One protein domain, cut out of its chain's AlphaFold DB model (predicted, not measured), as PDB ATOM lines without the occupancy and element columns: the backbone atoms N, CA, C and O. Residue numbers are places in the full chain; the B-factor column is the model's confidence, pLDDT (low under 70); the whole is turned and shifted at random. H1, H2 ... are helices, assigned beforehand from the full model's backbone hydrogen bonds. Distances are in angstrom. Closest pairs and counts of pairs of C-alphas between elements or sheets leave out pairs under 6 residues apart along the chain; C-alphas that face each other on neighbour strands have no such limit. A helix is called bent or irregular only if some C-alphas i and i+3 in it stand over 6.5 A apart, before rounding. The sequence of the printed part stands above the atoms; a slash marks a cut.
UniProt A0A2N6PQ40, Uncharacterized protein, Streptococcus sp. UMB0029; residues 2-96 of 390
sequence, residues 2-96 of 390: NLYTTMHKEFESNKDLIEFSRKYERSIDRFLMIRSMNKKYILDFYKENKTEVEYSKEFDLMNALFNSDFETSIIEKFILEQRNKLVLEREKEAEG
ATOM      1  N   ASN A   2     258.266 301.005 333.592       92.44
ATOM      2  CA  ASN A   2     258.162 300.117 332.424       92.44
ATOM      3  C   ASN A   2     256.864 299.282 332.473       92.44
ATOM      4  O   ASN A   2     256.221 299.208 333.524       92.44
ATOM      5  N   LEU A   3     256.476 298.683 331.339       96.31
ATOM      6  CA  LEU A   3     255.189 297.990 331.188       96.31
ATOM      7  C   LEU A   3     254.986 296.894 332.243       96.31
ATOM      8  O   LEU A   3     253.953 296.885 332.908       96.31
ATOM      9  N   TYR A   4     255.991 296.041 332.461       96.88
ATOM     10  CA  TYR A   4     255.931 294.984 333.472       96.88
ATOM     11  C   TYR A   4     255.637 295.528 334.874       96.88
ATOM     12  O   TYR A   4     254.771 295.008 335.570       96.88
ATOM     13  N   THR A   5     256.322 296.598 335.291       96.06
ATOM     14  CA  THR A   5     256.111 297.179 336.624       96.06
ATOM     15  C   THR A   5     254.679 297.697 336.784       96.06
ATOM     16  O   THR A   5     254.101 297.569 337.863       96.06
ATOM     17  N   THR A   6     254.098 298.271 335.725       96.12
ATOM     18  CA  THR A   6     252.689 298.696 335.705       96.12
ATOM     19  C   THR A   6     251.754 297.502 335.832       96.12
ATOM     20  O   THR A   6     250.950 297.472 336.761       96.12
ATOM     21  N   MET A   7     251.921 296.488 334.978       97.25
ATOM     22  CA  MET A   7     251.107 295.271 335.014       97.25
ATOM     23  C   MET A   7     251.195 294.560 336.366       97.25
ATOM     24  O   MET A   7     250.175 294.144 336.898       97.25
ATOM     25  N   HIS A   8     252.389 294.464 336.959       95.56
ATOM     26  CA  HIS A   8     252.594 293.825 338.258       95.56
ATOM     27  C   HIS A   8     251.804 294.517 339.372       95.56
ATOM     28  O   HIS A   8     251.102 293.851 340.123       95.56
ATOM     29  N   LYS A   9     251.883 295.851 339.466       94.62
ATOM     30  CA  LYS A   9     251.140 296.601 340.490       94.62
ATOM     31  C   LYS A   9     249.631 296.481 340.308       94.62
ATOM     32  O   LYS A   9     248.919 296.292 341.288       94.62
ATOM     33  N   GLU A  10     249.159 296.603 339.069       95.25
ATOM     34  CA  GLU A  10     247.734 296.482 338.773       95.25
ATOM     35  C   GLU A  10     247.219 295.076 339.085       95.25
ATOM     36  O   GLU A  10     246.209 294.956 339.768       95.25
ATOM     37  N   PHE A  11     247.948 294.029 338.684       94.62
ATOM     38  CA  PHE A  11     247.589 292.634 338.940       94.62
ATOM     39  C   PHE A  11     247.402 292.341 340.436       94.62
ATOM     40  O   PHE A  11     246.363 291.822 340.813       94.62
ATOM     41  N   GLU A  12     248.335 292.731 341.315       90.00
ATOM     42  CA  GLU A  12     248.282 292.422 342.765       90.00
ATOM     43  C   GLU A  12     247.049 292.982 343.508       90.00
ATOM     44  O   GLU A  12     246.744 292.554 344.619       90.00
ATOM     45  N   SER A  13     246.347 293.948 342.919       85.00
ATOM     46  CA  SER A  13     245.172 294.605 343.514       85.00
ATOM     47  C   SER A  13     243.887 294.384 342.718       85.00
ATOM     48  O   SER A  13     242.839 294.915 343.091       85.00
ATOM     49  N   ASN A  14     243.953 293.612 341.631       87.25
ATOM     50  CA  ASN A  14     242.841 293.459 340.714       87.25
ATOM     51  C   ASN A  14     241.846 292.400 341.208       87.25
ATOM     52  O   ASN A  14     242.228 291.357 341.727       87.25
ATOM     53  N   LYS A  15     240.554 292.672 341.019       89.00
ATOM     54  CA  LYS A  15     239.456 291.712 341.224       89.00
ATOM     55  C   LYS A  15     238.692 291.404 339.938       89.00
ATOM     56  O   LYS A  15     237.745 290.631 339.965       89.00
ATOM     57  N   ASP A  16     239.109 291.999 338.829       94.69
ATOM     58  CA  ASP A  16     238.603 291.844 337.474       94.69
ATOM     59  C   ASP A  16     239.758 291.502 336.520       94.69
ATOM     60  O   ASP A  16     240.321 292.338 335.803       94.69
ATOM     61  N   LEU A  17     240.132 290.220 336.535       94.56
ATOM     62  CA  LEU A  17     241.192 289.693 335.684       94.56
ATOM     63  C   LEU A  17     240.821 289.733 334.199       94.56
ATOM     64  O   LEU A  17     241.719 289.742 333.356       94.56
ATOM     65  N   ILE A  18     239.533 289.787 333.856       95.62
ATOM     66  CA  ILE A  18     239.101 289.883 332.459       95.62
ATOM     67  C   ILE A  18     239.328 291.287 331.916       95.62
ATOM     68  O   ILE A  18     239.894 291.435 330.831       95.62
ATOM     69  N   GLU A  19     238.954 292.322 332.668       95.19
ATOM     70  CA  GLU A  19     239.268 293.707 332.312       95.19
ATOM     71  C   GLU A  19     240.785 293.914 332.216       95.19
ATOM     72  O   GLU A  19     241.272 294.477 331.232       95.19
ATOM     73  N   PHE A  20     241.545 293.376 333.177       95.75
ATOM     74  CA  PHE A  20     243.009 293.383 333.132       95.75
ATOM     75  C   PHE A  20     243.554 292.721 331.859       95.75
ATOM     76  O   PHE A  20     244.399 293.293 331.169       95.75
ATOM     77  N   SER A  21     243.045 291.535 331.517       94.88
ATOM     78  CA  SER A  21     243.491 290.786 330.340       94.88
ATOM     79  C   SER A  21     243.180 291.527 329.041       94.88
ATOM     80  O   SER A  21     244.041 291.605 328.170       94.88
ATOM     81  N   ARG A  22     242.000 292.154 328.931       95.00
ATOM     82  CA  ARG A  22     241.625 292.991 327.774       95.00
ATOM     83  C   ARG A  22     242.529 294.212 327.633       95.00
ATOM     84  O   ARG A  22     242.968 294.528 326.532       95.00
ATOM     85  N   LYS A  23     242.849 294.885 328.743       96.56
ATOM     86  CA  LYS A  23     243.745 296.052 328.748       96.56
ATOM     87  C   LYS A  23     245.148 295.716 328.230       96.56
ATOM     88  O   LYS A  23     245.786 296.563 327.605       96.56
ATOM     89  N   TYR A  24     245.623 294.495 328.479       96.69
ATOM     90  CA  TYR A  24     246.975 294.043 328.142       96.69
ATOM     91  C   TYR A  24     247.006 292.885 327.138       96.69
ATOM     92  O   TYR A  24     247.956 292.107 327.149       96.69
ATOM     93  N   GLU A  25     246.019 292.791 326.244       93.81
ATOM     94  CA  GLU A  25     245.799 291.649 325.339       93.81
ATOM     95  C   GLU A  25     247.072 291.165 324.616       93.81
ATOM     96  O   GLU A  25     247.322 289.970 324.515       93.81
ATOM     97  N   ARG A  26     247.949 292.079 324.182       93.00
ATOM     98  CA  ARG A  26     249.194 291.735 323.461       93.00
ATOM     99  C   ARG A  26     250.320 291.177 324.337       93.00
ATOM    100  O   ARG A  26     251.325 290.708 323.810       93.00
ATOM    101  N   SER A  27     250.229 291.311 325.655       95.94
ATOM    102  CA  SER A  27     251.313 290.975 326.592       95.94
ATOM    103  C   SER A  27     250.861 290.108 327.764       95.94
ATOM    104  O   SER A  27     251.701 289.704 328.571       95.94
ATOM    105  N   ILE A  28     249.561 289.822 327.865       96.12
ATOM    106  CA  ILE A  28     248.963 289.120 328.995       96.12
ATOM    107  C   ILE A  28     249.508 287.697 329.139       96.12
ATOM    108  O   ILE A  28     249.962 287.345 330.224       96.12
ATOM    109  N   ASP A  29     249.593 286.928 328.053       95.81
ATOM    110  CA  ASP A  29     250.080 285.542 328.097       95.81
ATOM    111  C   ASP A  29     251.516 285.473 328.610       95.81
ATOM    112  O   ASP A  29     251.829 284.741 329.551       95.81
ATOM    113  N   ARG A  30     252.393 286.318 328.051       97.31
ATOM    114  CA  ARG A  30     253.787 286.441 328.489       97.31
ATOM    115  C   ARG A  30     253.865 286.819 329.965       97.31
ATOM    116  O   ARG A  30     254.635 286.221 330.713       97.31
ATOM    117  N   PHE A  31     253.077 287.806 330.386       97.69
ATOM    118  CA  PHE A  31     253.043 288.255 331.772       97.69
ATOM    119  C   PHE A  31     252.617 287.131 332.724       97.69
ATOM    120  O   PHE A  31     253.320 286.866 333.701       97.69
ATOM    121  N   LEU A  32     251.507 286.450 332.436       97.12
ATOM    122  CA  LEU A  32     250.962 285.400 333.294       97.12
ATOM    123  C   LEU A  32     251.875 284.171 333.348       97.12
ATOM    124  O   LEU A  32     252.115 283.646 334.437       97.12
ATOM    125  N   MET A  33     252.465 283.758 332.222       97.50
ATOM    126  CA  MET A  33     253.430 282.655 332.202       97.50
ATOM    127  C   MET A  33     254.677 282.967 333.031       97.50
ATOM    128  O   MET A  33     255.088 282.142 333.845       97.50
ATOM    129  N   ILE A  34     255.238 284.177 332.922       97.69
ATOM    130  CA  ILE A  34     256.375 284.590 333.760       97.69
ATOM    131  C   ILE A  34     255.983 284.621 335.242       97.69
ATOM    132  O   ILE A  34     256.732 284.145 336.093       97.69
ATOM    133  N   ARG A  35     254.789 285.130 335.567       96.38
ATOM    134  CA  ARG A  35     254.260 285.166 336.941       96.38
ATOM    135  C   ARG A  35     254.014 283.780 337.533       96.38
ATOM    136  O   ARG A  35     254.090 283.628 338.754       96.38
ATOM    137  N   SER A  36     253.752 282.790 336.682       96.69
ATOM    138  CA  SER A  36     253.595 281.386 337.063       96.69
ATOM    139  C   SER A  36     254.914 280.697 337.435       96.69
ATOM    140  O   SER A  36     254.896 279.566 337.909       96.69
ATOM    141  N   MET A  37     256.059 281.370 337.278       97.06
ATOM    142  CA  MET A  37     257.377 280.877 337.676       97.06
ATOM    143  C   MET A  37     257.869 281.593 338.934       97.06
ATOM    144  O   MET A  37     257.682 282.794 339.096       97.06
ATOM    145  N   ASN A  38     258.517 280.870 339.848       95.19
ATOM    146  CA  ASN A  38     259.235 281.490 340.968       95.19
ATOM    147  C   ASN A  38     260.684 281.811 340.559       95.19
ATOM    148  O   ASN A  38     261.144 281.415 339.487       95.19
ATOM    149  N   LYS A  39     261.435 282.478 341.442       95.94
ATOM    150  CA  LYS A  39     262.855 282.798 341.226       95.94
ATOM    151  C   LYS A  39     263.691 281.615 340.714       95.94
ATOM    152  O   LYS A  39     264.521 281.815 339.834       95.94
ATOM    153  N   LYS A  40     263.507 280.413 341.273       95.44
ATOM    154  CA  LYS A  40     264.283 279.219 340.897       95.44
ATOM    155  C   LYS A  40     264.043 278.864 339.430       95.44
ATOM    156  O   LYS A  40     265.005 278.749 338.685       95.44
ATOM    157  N   TYR A  41     262.780 278.785 339.015       97.06
ATOM    158  CA  TYR A  41     262.420 278.477 337.631       97.06
ATOM    159  C   TYR A  41     262.917 279.533 336.640       97.06
ATOM    160  O   TYR A  41     263.388 279.179 335.568       97.06
ATOM    161  N   ILE A  42     262.880 280.818 337.001       97.06
ATOM    162  CA  ILE A  42     263.383 281.879 336.113       97.06
ATOM    163  C   ILE A  42     264.906 281.781 335.944       97.06
ATOM    164  O   ILE A  42     265.414 281.941 334.838       97.06
ATOM    165  N   LEU A  43     265.648 281.487 337.016       96.50
ATOM    166  CA  LEU A  43     267.094 281.260 336.922       96.50
ATOM    167  C   LEU A  43     267.426 280.011 336.094       96.50
ATOM    168  O   LEU A  43     268.349 280.055 335.281       96.50
ATOM    169  N   ASP A  44     266.665 278.928 336.269       95.94
ATOM    170  CA  ASP A  44     266.805 277.707 335.470       95.94
ATOM    171  C   ASP A  44     266.534 277.998 333.978       95.94
ATOM    172  O   ASP A  44     267.343 277.610 333.134       95.94
ATOM    173  N   PHE A  45     265.504 278.792 333.653       97.50
ATOM    174  CA  PHE A  45     265.214 279.245 332.284       97.50
ATOM    175  C   PHE A  45     266.409 279.967 331.647       97.50
ATOM    176  O   PHE A  45     266.825 279.636 330.535       97.50
ATOM    177  N   TYR A  46     266.997 280.945 332.341       96.19
ATOM    178  CA  TYR A  46     268.149 281.687 331.819       96.19
ATOM    179  C   TYR A  46     269.384 280.802 331.633       96.19
ATOM    180  O   TYR A  46     270.094 280.925 330.631       96.19
ATOM    181  N   LYS A  47     269.609 279.868 332.564       94.50
ATOM    182  CA  LYS A  47     270.697 278.891 332.485       94.50
ATOM    183  C   LYS A  47     270.543 277.963 331.278       94.50
ATOM    184  O   LYS A  47     271.518 277.748 330.559       94.50
ATOM    185  N   GLU A  48     269.345 277.435 331.037       95.50
ATOM    186  CA  GLU A  48     269.051 276.570 329.885       95.50
ATOM    187  C   GLU A  48     269.227 277.310 328.552       95.50
ATOM    188  O   GLU A  48     269.758 276.751 327.591       95.50
ATOM    189  N   ASN A  49     268.899 278.604 328.528       94.88
ATOM    190  CA  ASN A  49     269.075 279.479 327.368       94.88
ATOM    191  C   ASN A  49     270.452 280.173 327.311       94.88
ATOM    192  O   ASN A  49     270.636 281.111 326.536       94.88
ATOM    193  N   LYS A  50     271.432 279.724 328.115       93.00
ATOM    194  CA  LYS A  50     272.830 280.208 328.125       93.00
ATOM    195  C   LYS A  50     272.962 281.736 328.185       93.00
ATOM    196  O   LYS A  50     273.844 282.314 327.555       93.00
ATOM    197  N   THR A  51     272.072 282.379 328.930       90.94
ATOM    198  CA  THR A  51     272.039 283.833 329.084       90.94
ATOM    199  C   THR A  51     272.420 284.188 330.512       90.94
ATOM    200  O   THR A  51     271.824 283.682 331.464       90.94
ATOM    201  N   GLU A  52     273.429 285.042 330.667       86.50
ATOM    202  CA  GLU A  52     273.831 285.541 331.979       86.50
ATOM    203  C   GLU A  52     272.822 286.564 332.499       86.50
ATOM    204  O   GLU A  52     272.281 287.373 331.743       86.50
ATOM    205  N   VAL A  53     272.568 286.524 333.808       86.50
ATOM    206  CA  VAL A  53     271.666 287.466 334.467       86.50
ATOM    207  C   VAL A  53     272.284 287.968 335.756       86.50
ATOM    208  O   VAL A  53     272.661 287.194 336.630       86.50
ATOM    209  N   GLU A  54     272.348 289.290 335.877       85.75
ATOM    210  CA  GLU A  54     272.973 289.983 337.007       85.75
ATOM    211  C   GLU A  54     272.016 290.168 338.201       85.75
ATOM    212  O   GLU A  54     272.428 290.523 339.307       85.75
ATOM    213  N   TYR A  55     270.717 289.931 338.000       86.12
ATOM    214  CA  TYR A  55     269.685 290.174 339.004       86.12
ATOM    215  C   TYR A  55     269.501 288.995 339.961       86.12
ATOM    216  O   TYR A  55     269.473 287.831 339.572       86.12
ATOM    217  N   SER A  56     269.277 289.308 341.238       84.19
ATOM    218  CA  SER A  56     269.029 288.302 342.278       84.19
ATOM    219  C   SER A  56     267.615 288.344 342.862       84.19
ATOM    220  O   SER A  56     267.205 287.384 343.519       84.19
ATOM    221  N   LYS A  57     266.847 289.419 342.655       94.56
ATOM    222  CA  LYS A  57     265.473 289.538 343.164       94.56
ATOM    223  C   LYS A  57     264.477 288.995 342.141       94.56
ATOM    224  O   LYS A  57     264.620 289.247 340.951       94.56
ATOM    225  N   GLU A  58     263.446 288.291 342.616       94.50
ATOM    226  CA  GLU A  58     262.412 287.683 341.756       94.50
ATOM    227  C   GLU A  58     261.732 288.720 340.855       94.50
ATOM    228  O   GLU A  58     261.596 288.493 339.660       94.50
ATOM    229  N   PHE A  59     261.378 289.885 341.409       95.38
ATOM    230  CA  PHE A  59     260.763 290.966 340.641       95.38
ATOM    231  C   PHE A  59     261.651 291.436 339.479       95.38
ATOM    232  O   PHE A  59     261.165 291.560 338.358       95.38
ATOM    233  N   ASP A  60     262.942 291.663 339.733       95.75
ATOM    234  CA  ASP A  60     263.884 292.152 338.721       95.75
ATOM    235  C   ASP A  60     264.139 291.090 337.641       95.75
ATOM    236  O   ASP A  60     264.186 291.418 336.458       95.75
ATOM    237  N   LEU A  61     264.206 289.813 338.032       96.75
ATOM    238  CA  LEU A  61     264.309 288.673 337.116       96.75
ATOM    239  C   LEU A  61     263.080 288.546 336.205       96.75
ATOM    240  O   LEU A  61     263.224 288.425 334.992       96.75
ATOM    241  N   MET A  62     261.871 288.609 336.773       96.69
ATOM    242  CA  MET A  62     260.625 288.584 335.997       96.69
ATOM    243  C   MET A  62     260.536 289.780 335.046       96.69
ATOM    244  O   MET A  62     260.147 289.628 333.890       96.69
ATOM    245  N   ASN A  63     260.920 290.966 335.523       96.81
ATOM    246  CA  ASN A  63     260.941 292.187 334.734       96.81
ATOM    247  C   ASN A  63     261.927 292.084 333.560       96.81
ATOM    248  O   ASN A  63     261.579 292.429 332.432       96.81
ATOM    249  N   ALA A  64     263.139 291.581 333.802       95.88
ATOM    250  CA  ALA A  64     264.131 291.358 332.756       95.88
ATOM    251  C   ALA A  64     263.627 290.345 331.719       95.88
ATOM    252  O   ALA A  64     263.700 290.613 330.521       95.88
ATOM    253  N   LEU A  65     263.041 289.227 332.160       97.00
ATOM    254  CA  LEU A  65     262.519 288.199 331.258       97.00
ATOM    255  C   LEU A  65     261.358 288.738 330.420       97.00
ATOM    256  O   LEU A  65     261.318 288.531 329.207       97.00
ATOM    257  N   PHE A  66     260.456 289.506 331.030       97.75
ATOM    258  CA  PHE A  66     259.330 290.112 330.329       97.75
ATOM    259  C   PHE A  66     259.787 291.037 329.196       97.75
ATOM    260  O   PHE A  66     259.216 290.971 328.111       97.75
ATOM    261  N   ASN A  67     260.826 291.846 329.420       95.56
ATOM    262  CA  ASN A  67     261.348 292.790 328.421       95.56
ATOM    263  C   ASN A  67     262.433 292.193 327.499       95.56
ATOM    264  O   ASN A  67     263.008 292.930 326.707       95.56
ATOM    265  N   SER A  68     262.744 290.902 327.620       95.00
ATOM    266  CA  SER A  68     263.741 290.230 326.775       95.00
ATOM    267  C   SER A  68     263.204 289.879 325.383       95.00
ATOM    268  O   SER A  68     261.991 289.768 325.194       95.00
ATOM    269  N   ASP A  69     264.119 289.592 324.454       95.25
ATOM    270  CA  ASP A  69     263.810 289.184 323.075       95.25
ATOM    271  C   ASP A  69     263.374 287.712 322.940       95.25
ATOM    272  O   ASP A  69     263.077 287.252 321.838       95.25
ATOM    273  N   PHE A  70     263.318 286.945 324.038       96.62
ATOM    274  CA  PHE A  70     262.824 285.568 323.989       96.62
ATOM    275  C   PHE A  70     261.372 285.541 323.524       96.62
ATOM    276  O   PHE A  70     260.522 286.201 324.122       96.62
ATOM    277  N   GLU A  71     261.054 284.726 322.522       95.94
ATOM    278  CA  GLU A  71     259.669 284.516 322.115       95.94
ATOM    279  C   GLU A  71     258.838 283.894 323.247       95.94
ATOM    280  O   GLU A  71     259.316 283.088 324.047       95.94
ATOM    281  N   THR A  72     257.556 284.251 323.305       95.19
ATOM    282  CA  THR A  72     256.605 283.717 324.292       95.19
ATOM    283  C   THR A  72     256.466 282.187 324.197       95.19
ATOM    284  O   THR A  72     256.320 281.522 325.218       95.19
ATOM    285  N   SER A  73     256.615 281.624 322.994       94.94
ATOM    286  CA  SER A  73     256.637 280.179 322.718       94.94
ATOM    287  C   SER A  73     257.774 279.439 323.444       94.94
ATOM    288  O   SER A  73     257.600 278.295 323.863       94.94
ATOM    289  N   ILE A  74     258.928 280.087 323.639       97.31
ATOM    290  CA  ILE A  74     260.084 279.508 324.342       97.31
ATOM    291  C   ILE A  74     259.796 279.418 325.846       97.31
ATOM    292  O   ILE A  74     260.126 278.418 326.481       97.31
ATOM    293  N   ILE A  75     259.131 280.432 326.411       97.62
ATOM    294  CA  ILE A  75     258.690 280.433 327.815       97.62
ATOM    295  C   ILE A  75     257.636 279.340 328.039       97.62
ATOM    296  O   ILE A  75     257.737 278.578 328.999       97.62
ATOM    297  N   GLU A  76     256.664 279.230 327.128       96.69
ATOM    298  CA  GLU A  76     255.646 278.171 327.147       96.69
ATOM    299  C   GLU A  76     256.298 276.780 327.152       96.69
ATOM    300  O   GLU A  76     256.007 275.948 328.015       96.69
ATOM    301  N   LYS A  77     257.233 276.545 326.223       97.12
ATOM    302  CA  LYS A  77     257.964 275.281 326.108       97.12
ATOM    303  C   LYS A  77     258.716 274.935 327.393       97.12
ATOM    304  O   LYS A  77     258.597 273.807 327.863       97.12
ATOM    305  N   PHE A  78     259.427 275.897 327.980       98.25
ATOM    306  CA  PHE A  78     260.131 275.685 329.244       98.25
ATOM    307  C   PHE A  78     259.175 275.236 330.358       98.25
ATOM    308  O   PHE A  78     259.451 274.261 331.052       98.25
ATOM    309  N   ILE A  79     258.017 275.894 330.507       97.81
ATOM    310  CA  ILE A  79     257.014 275.513 331.518       97.81
ATOM    311  C   ILE A  79     256.551 274.066 331.313       97.81
ATOM    312  O   ILE A  79     256.455 273.298 332.274       97.81
ATOM    313  N   LEU A  80     256.300 273.674 330.062       97.19
ATOM    314  CA  LEU A  80     255.892 272.314 329.716       97.19
ATOM    315  C   LEU A  80     256.982 271.275 330.017       97.19
ATOM    316  O   LEU A  80     256.658 270.187 330.491       97.19
ATOM    317  N   GLU A  81     258.258 271.605 329.810       97.19
ATOM    318  CA  GLU A  81     259.397 270.732 330.136       97.19
ATOM    319  C   GLU A  81     259.536 270.496 331.650       97.19
ATOM    320  O   GLU A  81     259.909 269.400 332.077       97.19
ATOM    321  N   GLN A  82     259.142 271.466 332.485       97.31
ATOM    322  CA  GLN A  82     259.128 271.306 333.944       97.31
ATOM    323  C   GLN A  82     257.955 270.449 334.461       97.31
ATOM    324  O   GLN A  82     257.978 270.023 335.621       97.31
ATOM    325  N   ARG A  83     256.942 270.149 333.631       96.38
ATOM    326  CA  ARG A  83     255.722 269.426 334.044       96.38
ATOM    327  C   ARG A  83     256.027 268.104 334.735       96.38
ATOM    328  O   ARG A  83     255.511 267.860 335.818       96.38
ATOM    329  N   ASN A  84     256.852 267.252 334.129       96.50
ATOM    330  CA  ASN A  84     257.104 265.907 334.662       96.50
ATOM    331  C   ASN A  84     257.720 265.964 336.063       96.50
ATOM    332  O   ASN A  84     257.352 265.185 336.936       96.50
ATOM    333  N   LYS A  85     258.615 266.927 336.298       96.25
ATOM    334  CA  LYS A  85     259.212 267.154 337.613       96.25
ATOM    335  C   LYS A  85     258.165 267.609 338.632       96.25
ATOM    336  O   LYS A  85     258.103 267.038 339.714       96.25
ATOM    337  N   LEU A  86     257.315 268.569 338.260       95.88
ATOM    338  CA  LEU A  86     256.216 269.046 339.106       95.88
ATOM    339  C   LEU A  86     255.218 267.925 339.442       95.88
ATOM    340  O   LEU A  86     254.776 267.816 340.583       95.88
ATOM    341  N   VAL A  87     254.870 267.086 338.462       97.00
ATOM    342  CA  VAL A  87     253.973 265.937 338.651       97.00
ATOM    343  C   VAL A  87     254.577 264.938 339.630       97.00
ATOM    344  O   VAL A  87     253.900 264.580 340.584       97.00
ATOM    345  N   LEU A  88     255.841 264.545 339.449       97.25
ATOM    346  CA  LEU A  88     256.515 263.602 340.349       97.25
ATOM    347  C   LEU A  88     256.603 264.131 341.788       97.25
ATOM    348  O   LEU A  88     256.399 263.376 342.738       97.25
ATOM    349  N   GLU A  89     256.889 265.426 341.958       95.81
ATOM    350  CA  GLU A  89     256.894 266.079 343.273       95.81
ATOM    351  C   GLU A  89     255.504 265.999 343.933       95.81
ATOM    352  O   GLU A  89     255.389 265.517 345.060       95.81
ATOM    353  N   ARG A  90     254.438 266.370 343.210       95.56
ATOM    354  CA  ARG A  90     253.059 266.337 343.730       95.56
ATOM    355  C   ARG A  90     252.506 264.923 343.932       95.56
ATOM    356  O   ARG A  90     251.723 264.709 344.847       95.56
ATOM    357  N   GLU A  91     252.887 263.953 343.106       96.75
ATOM    358  CA  GLU A  91     252.501 262.546 343.285       96.75
ATOM    359  C   GLU A  91     253.088 261.961 344.564       96.75
ATOM    360  O   GLU A  91     252.400 261.236 345.281       96.75
ATOM    361  N   LYS A  92     254.335 262.319 344.880       96.81
ATOM    362  CA  LYS A  92     254.969 261.937 346.138       96.81
ATOM    363  C   LYS A  92     254.269 262.576 347.340       96.81
ATOM    364  O   LYS A  92     254.072 261.914 348.350       96.81
ATOM    365  N   GLU A  93     253.879 263.846 347.238       95.00
ATOM    366  CA  GLU A  93     253.085 264.517 348.282       95.00
ATOM    367  C   GLU A  93     251.683 263.906 348.433       95.00
ATOM    368  O   GLU A  93     251.144 263.870 349.538       95.00
ATOM    369  N   ALA A  94     251.107 263.399 347.341       95.06
ATOM    370  CA  ALA A  94     249.795 262.763 347.307       95.06
ATOM    371  C   ALA A  94     249.773 261.324 347.858       95.06
ATOM    372  O   ALA A  94     248.687 260.762 348.049       95.06
ATOM    373  N   GLU A  95     250.935 260.713 348.100       95.81
ATOM    374  CA  GLU A  95     251.042 259.336 348.575       95.81
ATOM    375  C   GLU A  95     250.278 259.145 349.900       95.81
ATOM    376  O   GLU A  95     250.438 259.897 350.861       95.81
ATOM    377  N   GLY A  96     249.380 258.155 349.940       94.88
ATOM    378  CA  GLY A  96     248.529 257.862 351.102       94.88
ATOM    379  C   GLY A  96     247.346 258.819 351.328       94.88
ATOM    380  O   GLY A  96     246.449 258.492 352.108       94.88
TER     381      GLY A  96
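Overview. This is residues 2 to 96 of the 390 residues of an uncharacterized protein of Streptococcus sp. UMB0029 (UniProt A0A2N6PQ40). H3, H4, H5 and H6a cluster, with H1 and H2 at one end, residues 83 to 96 sticking out at the other. The 95 printed residues have six named helices: all helix. Only just compact, close to loose, it spans 42 by 35 by 24 A, radius of gyration of the C-alphas 14.8 A.

Arrangement. H3, residues 28 to 35, and H4, residues 39 to 48, touch H5, residues 58 to 66; closest for H3: C-alphas 34 and 62, 6.2 A. H6, residues 72 to 93, one helix by hydrogen bonds, is bent: C-alphas 81 and 84 are 7.0 A apart. Arm H6a, residues 72 to 81, touches H3.

Along the chain. H1, residues 3 to 12, begins at C-alpha (255.189, 297.990, 331.188). H2 has residues 17 to 23; H6b, 84 to 93, ends at C-alpha (253.085, 264.517, 348.282). Every O i to N i+4 pair in H1 to H5 and both arms is within hydrogen-bond range.

Size, cuts and confidence. C-alphas 2 and 96 are farthest apart, 47.2 A; the printed part has no cut.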